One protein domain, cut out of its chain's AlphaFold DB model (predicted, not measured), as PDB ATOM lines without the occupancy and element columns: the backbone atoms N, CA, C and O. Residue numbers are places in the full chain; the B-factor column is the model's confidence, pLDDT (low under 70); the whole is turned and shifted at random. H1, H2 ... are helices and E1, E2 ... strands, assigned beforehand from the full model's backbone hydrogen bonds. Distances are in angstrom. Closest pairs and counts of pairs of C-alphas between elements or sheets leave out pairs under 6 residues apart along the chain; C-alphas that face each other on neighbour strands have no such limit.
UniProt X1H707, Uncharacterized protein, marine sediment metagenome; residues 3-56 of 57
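What this domain is: This is residues 3 to 56 of the 57 residues of an uncharacterized protein of marine sediment metagenome (UniProt X1H707). Two parallel strands, E1 and E2, lie side by side, and helix H1, which comes between them along the chain, packs over one face of this small pair and runs back the opposite way, with its residues 22 to 31 near both strands. Residues 8 to 20 make a wide loop before H1, while the short helix H2 follows directly at the end of E2 and the last helix, H3, lies off on the other side of the strands from H1. The printed part has 54 residues, with two named strands and three named helices in the order E1, H1, E2, H2, H3; the class is mixed, helices and strands, and the sheet order is E1, E2, all parallel. The whole is flat, spanning 35 by 25 by 10 A, and only just loose, close to compact, with a radius of gyration of the C-alphas of 12.4 A.

Where its parts are: Find C-alpha 3 at (144.069, 252.949, 316.918); from there E1, residues 3 to 7, runs 13.2 A. Past residues 8 to 20, look for C-alpha 21 at (159.537, 254.534, 323.539), where H1, residues 21 to 32, begins its 16.6 A. E2, residues 36 to 41, covers 16.7 A, and H2, residues 42 to 45, follows it at once. H3, residues 49 to 55, is 10.2 A long and ends at C-alpha 55, (146.307, 265.625, 307.420).

How they stand to each other: Start with E1 and E2, parallel neighbours at 16 degrees, where you will find N 5 and O 38 2.9 A apart and N 40 and O 5 2.8 A apart, both within hydrogen-bond range. E1, H1 and E2 form a strand-helix-strand unit, two parallel neighbour strands with a helix between them along the chain, and its crossover is right-handed. For H1 and E1, look at the closest C-alphas, those of Leu 5 and Leu 23, 6.8 A apart. For H1 and E2, they are those of Ala 27 and Val 37, 6.6 A apart. For E1 and H2, the closest C-alphas are those of Asn 7, the last residue of E1, and Ile 42, the first of H2, 5.6 A apart. H3 is apart from E1, E2 and H1, and only just apart from H2, the closest C-alphas being 8.1 A apart. In H1 and H3 every O i to N i+4 pair is within hydrogen-bond range; H2 is too short for such a pair.

The domain as a whole: Look to Trp 13 and Glu 34 for the two C-alphas farthest apart, at 37.3 A. The link from E1 to H1 is long, with 13 residues; those from H1 to E2, E2 to H2 and H2 to H3 are tight. The printed part has no cut. Its mean pLDDT is 94.2, and no printed residue is under 70.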
ATOM      1  N   VAL A   3     143.473 252.054 315.923       98.12
ATOM      2  CA  VAL A   3     144.069 252.949 316.918       98.12
ATOM      3  C   VAL A   3     145.185 253.758 316.271       98.12
ATOM      4  O   VAL A   3     146.092 253.201 315.664       98.12
ATOM      5  N   LEU A   4     145.144 255.077 316.449       97.25
ATOM      6  CA  LEU A   4     146.228 255.972 316.065       97.25
ATOM      7  C   LEU A   4     146.906 256.521 317.322       97.25
ATOM      8  O   LEU A   4     146.272 257.202 318.129       97.25
ATOM      9  N   LEU A   5     148.199 256.251 317.472       97.94
ATOM     10  CA  LEU A   5     149.028 256.818 318.529       97.94
ATOM     11  C   LEU A   5     149.762 258.048 317.999       97.94
ATOM     12  O   LEU A   5     150.439 257.983 316.976       97.94
ATOM     13  N   ILE A   6     149.653 259.173 318.701       96.06
ATOM     14  CA  ILE A   6     150.220 260.449 318.257       96.06
ATOM     15  C   ILE A   6     151.334 260.872 319.211       96.06
ATOM     16  O   ILE A   6     151.103 261.006 320.411       96.06
ATOM     17  N   ASN A   7     152.526 261.133 318.670       96.25
ATOM     18  CA  ASN A   7     153.614 261.787 319.397       96.25
ATOM     19  C   ASN A   7     153.591 263.298 319.105       96.25
ATOM     20  O   ASN A   7     154.032 263.704 318.023       96.25
ATOM     21  N   PRO A   8     153.061 264.147 320.003       94.00
ATOM     22  CA  PRO A   8     153.008 265.588 319.776       94.00
ATOM     23  C   PRO A   8     154.407 266.224 319.835       94.00
ATOM     24  O   PRO A   8     155.322 265.640 320.418       94.00
ATOM     25  N   PRO A   9     154.597 267.437 319.282       93.25
ATOM     26  CA  PRO A   9     155.848 268.172 319.425       93.25
ATOM     27  C   PRO A   9     156.234 268.367 320.896       93.25
ATOM     28  O   PRO A   9     155.451 268.860 321.706       93.25
ATOM     29  N   ILE A  10     157.465 267.987 321.228       92.00
ATOM     30  CA  ILE A  10     158.099 268.193 322.526       92.00
ATOM     31  C   ILE A  10     159.548 268.638 322.323       92.00
ATOM     32  O   ILE A  10     160.174 268.356 321.295       92.00
ATOM     33  N   ARG A  11     160.113 269.299 323.343       92.38
ATOM     34  CA  ARG A  11     161.524 269.731 323.353       92.38
ATOM     35  C   ARG A  11     161.912 270.450 322.053       92.38
ATOM     36  O   ARG A  11     162.912 270.111 321.427       92.38
ATOM     37  N   GLU A  12     161.104 271.419 321.625       92.56
ATOM     38  CA  GLU A  12     161.276 272.094 320.326       92.56
ATOM     39  C   GLU A  12     162.617 272.839 320.193       92.56
ATOM     40  O   GLU A  12     163.104 273.043 319.087       92.56
ATOM     41  N   TRP A  13     163.266 273.148 321.317       94.19
ATOM     42  CA  TRP A  13     164.623 273.695 321.393       94.19
ATOM     43  C   TRP A  13     165.733 272.704 320.982       94.19
ATOM     44  O   TRP A  13     166.892 273.096 320.869       94.19
ATOM     45  N   ALA A  14     165.408 271.426 320.769       94.44
ATOM     46  CA  ALA A  14     166.336 270.381 320.347       94.44
ATOM     47  C   ALA A  14     165.862 269.668 319.071       94.44
ATOM     48  O   ALA A  14     164.678 269.664 318.714       94.44
ATOM     49  N   LYS A  15     166.807 268.998 318.398       94.06
ATOM     50  CA  LYS A  15     166.506 268.108 317.268       94.06
ATOM     51  C   LYS A  15     165.575 266.967 317.719       94.06
ATOM     52  O   LYS A  15     165.768 266.439 318.815       94.06
ATOM     53  N   PRO A  16     164.600 266.546 316.893       93.44
ATOM     54  CA  PRO A  16     163.735 265.414 317.209       93.44
ATOM     55  C   PRO A  16     164.448 264.084 316.936       93.44
ATOM     56  O   PRO A  16     164.203 263.418 315.938       93.44
ATOM     57  N   ASN A  17     165.381 263.714 317.807       93.62
ATOM     58  CA  ASN A  17     166.218 262.519 317.661       93.62
ATOM     59  C   ASN A  17     165.955 261.455 318.737       93.62
ATOM     60  O   ASN A  17     166.755 260.537 318.904       93.62
ATOM     61  N   VAL A  18     164.866 261.596 319.493       93.88
ATOM     62  CA  VAL A  18     164.474 260.647 320.535       93.88
ATOM     63  C   VAL A  18     163.233 259.902 320.078       93.88
ATOM     64  O   VAL A  18     162.195 260.514 319.833       93.88
ATOM     65  N   PHE A  19     163.357 258.582 319.988       94.31
ATOM     66  CA  PHE A  19     162.248 257.685 319.694       94.31
ATOM     67  C   PHE A  19     161.207 257.710 320.834       94.31
ATOM     68  O   PHE A  19     161.603 257.639 322.004       94.31
ATOM     69  N   PRO A  20     159.891 257.774 320.545       96.38
ATOM     70  CA  PRO A  20     158.845 257.773 321.567       96.38
ATOM     71  C   PRO A  20     158.618 256.364 322.139       96.38
ATOM     72  O   PRO A  20     157.614 255.709 321.863       96.38
ATOM     73  N   SER A  21     159.551 255.893 322.971       97.00
ATOM     74  CA  SER A  21     159.537 254.534 323.539       97.00
ATOM     75  C   SER A  21     158.234 254.180 324.259       97.00
ATOM     76  O   SER A  21     157.738 253.070 324.095       97.00
ATOM     77  N   GLY A  22     157.632 255.132 324.980       96.94
ATOM     78  CA  GLY A  22     156.327 254.947 325.622       96.94
ATOM     79  C   GLY A  22     155.216 254.564 324.637       96.94
ATOM     80  O   GLY A  22     154.456 253.637 324.906       96.94
ATOM     81  N   LEU A  23     155.164 255.208 323.464       97.94
ATOM     82  CA  LEU A  23     154.221 254.824 322.408       97.94
ATOM     83  C   LEU A  23     154.584 253.471 321.797       97.94
ATOM     84  O   LEU A  23     153.686 252.693 321.501       97.94
ATOM     85  N   GLY A  24     155.878 253.162 321.662       98.06
ATOM     86  CA  GLY A  24     156.342 251.849 321.208       98.06
ATOM     87  C   GLY A  24     155.863 250.705 322.110       98.06
ATOM     88  O   GLY A  24     155.400 249.682 321.610       98.06
ATOM     89  N   TYR A  25     155.897 250.889 323.433       98.56
ATOM     90  CA  TYR A  25     155.373 249.896 324.377       98.56
ATOM     91  C   TYR A  25     153.857 249.723 324.261       98.56
ATOM     92  O   TYR A  25     153.377 248.593 324.209       98.56
ATOM     93  N   ILE A  26     153.105 250.825 324.163       98.56
ATOM     94  CA  ILE A  26     151.647 250.776 323.984       98.56
ATOM     95  C   ILE A  26     151.296 250.082 322.662       98.56
ATOM     96  O   ILE A  26     150.454 249.186 322.648       98.56
ATOM     97  N   ALA A  27     151.980 250.438 321.571       98.44
ATOM     98  CA  ALA A  27     151.794 249.813 320.266       98.44
ATOM     99  C   ALA A  27     152.053 248.304 320.329       98.44
ATOM    100  O   ALA A  27     151.251 247.532 319.819       98.44
ATOM    101  N   SER A  28     153.121 247.871 321.007       98.50
ATOM    102  CA  SER A  28     153.444 246.447 321.145       98.50
ATOM    103  C   SER A  28     152.334 245.650 321.832       98.50
ATOM    104  O   SER A  28     152.042 244.539 321.394       98.50
ATOM    105  N   VAL A  29     151.714 246.197 322.883       98.50
ATOM    106  CA  VAL A  29     150.590 245.540 323.570       98.50
ATOM    107  C   VAL A  29     149.355 245.512 322.674       98.50
ATOM    108  O   VAL A  29     148.746 244.463 322.514       98.50
ATOM    109  N   LEU A  30     149.012 246.632 322.032       98.62
ATOM    110  CA  LEU A  30     147.847 246.711 321.149       98.62
ATOM    111  C   LEU A  30     147.962 245.776 319.935       98.62
ATOM    112  O   LEU A  30     146.986 245.131 319.573       98.62
ATOM    113  N   ILE A  31     149.149 245.667 319.334       98.50
ATOM    114  CA  ILE A  31     149.414 244.730 318.233       98.50
ATOM    115  C   ILE A  31     149.252 243.282 318.708       98.50
ATOM    116  O   ILE A  31     148.675 242.466 317.996       98.50
ATOM    117  N   LYS A  32     149.738 242.957 319.915       98.69
ATOM    118  CA  LYS A  32     149.594 241.618 320.503       98.69
ATOM    119  C   LYS A  32     148.126 241.238 320.728       98.69
ATOM    120  O   LYS A  32     147.778 240.081 320.543       98.69
ATOM    121  N   GLU A  33     147.292 242.207 321.087       98.62
ATOM    122  CA  GLU A  33     145.838 242.050 321.243       98.62
ATOM    123  C   GLU A  33     145.074 242.230 319.908       98.62
ATOM    124  O   GLU A  33     143.880 242.520 319.897       98.62
ATOM    125  N   GLU A  34     145.761 242.087 318.767       98.38
ATOM    126  CA  GLU A  34     145.182 242.080 317.412       98.38
ATOM    127  C   GLU A  34     144.452 243.381 317.010       98.38
ATOM    128  O   GLU A  34     143.526 243.394 316.191       98.38
ATOM    129  N   HIS A  35     144.876 244.523 317.559       98.62
ATOM    130  CA  HIS A  35     144.432 245.833 317.084       98.62
ATOM    131  C   HIS A  35     145.227 246.288 315.847       98.62
ATOM    132  O   HIS A  35     146.406 245.983 315.691       98.62
ATOM    133  N   ASP A  36     144.575 247.079 314.994       98.31
ATOM    134  CA  ASP A  36     145.196 247.775 313.864       98.31
ATOM    135  C   ASP A  36     145.759 249.103 314.383       98.31
ATOM    136  O   ASP A  36     144.995 249.959 314.842       98.31
ATOM    137  N   VAL A  37     147.087 249.230 314.416       98.19
ATOM    138  CA  VAL A  37     147.786 250.322 315.102       98.19
ATOM    139  C   VAL A  37     148.664 251.086 314.126       98.19
ATOM    140  O   VAL A  37     149.602 250.535 313.554       98.19
ATOM    141  N   GLU A  38     148.431 252.389 314.039       97.44
ATOM    142  CA  GLU A  38     149.319 253.328 313.363       97.44
ATOM    143  C   GLU A  38     149.959 254.289 314.370       97.44
ATOM    144  O   GLU A  38     149.386 254.614 315.415       97.44
ATOM    145  N   VAL A  39     151.162 254.769 314.051       95.50
ATOM    146  CA  VAL A  39     151.873 255.771 314.852       95.50
ATOM    147  C   VAL A  39     152.154 256.990 313.989       95.50
ATOM    148  O   VAL A  39     152.836 256.896 312.970       95.50
ATOM    149  N   LEU A  40     151.686 258.153 314.439       94.94
ATOM    150  CA  LEU A  40     152.026 259.438 313.848       94.94
ATOM    151  C   LEU A  40     152.998 260.200 314.745       94.94
ATOM    152  O   LEU A  40     152.623 260.752 315.784       94.94
ATOM    153  N   ASP A  41     154.245 260.299 314.295       94.69
ATOM    154  CA  ASP A  41     155.275 261.051 315.001       94.69
ATOM    155  C   ASP A  41     155.348 262.519 314.547       94.69
ATOM    156  O   ASP A  41     156.199 262.911 313.749       94.69
ATOM    157  N   ILE A  42     154.445 263.359 315.062       95.44
ATOM    158  CA  ILE A  42     154.428 264.802 314.763       95.44
ATOM    159  C   ILE A  42     155.721 265.469 315.255       95.44
ATOM    160  O   ILE A  42     156.236 266.385 314.609       95.44
ATOM    161  N   ASN A  43     156.275 264.993 316.373       95.19
ATOM    162  CA  ASN A  43     157.542 265.464 316.913       95.19
ATOM    163  C   ASN A  43     158.689 265.281 315.906       95.19
ATOM    164  O   ASN A  43     159.415 266.244 315.658       95.19
ATOM    165  N   ALA A  44     158.820 264.100 315.290       94.50
ATOM    166  CA  ALA A  44     159.828 263.815 314.264       94.50
ATOM    167  C   ALA A  44     159.756 264.789 313.084       94.50
ATOM    168  O   ALA A  44     160.781 265.301 312.632       94.50
ATOM    169  N   TYR A  45     158.543 265.097 312.623       92.19
ATOM    170  CA  TYR A  45     158.349 265.963 311.464       92.19
ATOM    171  C   TYR A  45     158.243 267.460 311.777       92.19
ATOM    172  O   TYR A  45     158.231 268.262 310.842       92.19
ATOM    173  N   ARG A  46     158.137 267.849 313.058       92.44
ATOM    174  CA  ARG A  46     157.961 269.245 313.503       92.44
ATOM    175  C   ARG A  46     156.808 269.956 312.773       92.44
ATOM    176  O   ARG A  46     156.942 271.106 312.363       92.44
ATOM    177  N   TRP A  47     155.685 269.267 312.555       91.94
ATOM    178  CA  TRP A  47     154.548 269.881 311.862       91.94
ATOM    179  C   TRP A  47     153.911 270.986 312.703       91.94
ATOM    180  O   TRP A  47     153.649 270.809 313.892       91.94
ATOM    181  N   ASP A  48     153.595 272.102 312.050       89.69
ATOM    182  CA  ASP A  48     152.774 273.154 312.635       89.69
ATOM    183  C   ASP A  48     151.281 272.766 312.666       89.69
ATOM    184  O   ASP A  48     150.835 271.785 312.059       89.69
ATOM    185  N   LYS A  49     150.475 273.573 313.367       87.50
ATOM    186  CA  LYS A  49     149.027 273.344 313.503       87.50
ATOM    187  C   LYS A  49     148.294 273.315 312.159       87.50
ATOM    188  O   LYS A  49     147.329 272.566 312.017       87.50
ATOM    189  N   ILE A  50     148.736 274.106 311.181       89.56
ATOM    190  CA  ILE A  50     148.098 274.174 309.862       89.56
ATOM    191  C   ILE A  50     148.302 272.839 309.146       89.56
ATOM    192  O   ILE A  50     147.345 272.251 308.640       89.56
ATOM    193  N   ARG A  51     149.530 272.322 309.144       89.31
ATOM    194  CA  ARG A  51     149.877 271.050 308.518       89.31
ATOM    195  C   ARG A  51     149.199 269.871 309.202       89.31
ATOM    196  O   ARG A  51     148.669 269.017 308.500       89.31
ATOM    197  N   VAL A  52     149.124 269.866 310.536       87.81
ATOM    198  CA  VAL A  52     148.332 268.869 311.275       87.81
ATOM    199  C   VAL A  52     146.869 268.931 310.830       87.81
ATOM    200  O   VAL A  52     146.326 267.923 310.401       87.81
ATOM    201  N   SER A  53     146.244 270.111 310.804       86.00
ATOM    202  CA  SER A  53     144.823 270.231 310.437       86.00
ATOM    203  C   SER A  53     144.478 269.769 309.012       86.00
ATOM    204  O   SER A  53     143.332 269.414 308.753       86.00
ATOM    205  N   LYS A  54     145.449 269.762 308.088       86.81
ATOM    206  CA  LYS A  54     145.275 269.266 306.711       86.81
ATOM    207  C   LYS A  54     145.354 267.743 306.594       86.81
ATOM    208  O   LYS A  54     144.741 267.200 305.689       86.81
ATOM    209  N   ASN A  55     146.100 267.077 307.474       77.31
ATOM    210  CA  ASN A  55     146.307 265.625 307.420       77.31
ATOM    211  C   ASN A  55     145.212 264.823 308.150       77.31
ATOM    212  O   ASN A  55     145.203 263.602 308.067       77.31
ATOM    213  N   PHE A  56     144.320 265.498 308.882       72.62
ATOM    214  CA  PHE A  56     143.263 264.894 309.704       72.62
ATOM    215  C   PHE A  56     141.836 265.270 309.247       72.62
ATOM    216  O   PHE A  56     140.890 265.140 310.023       72.62
TER     217      PHE A  56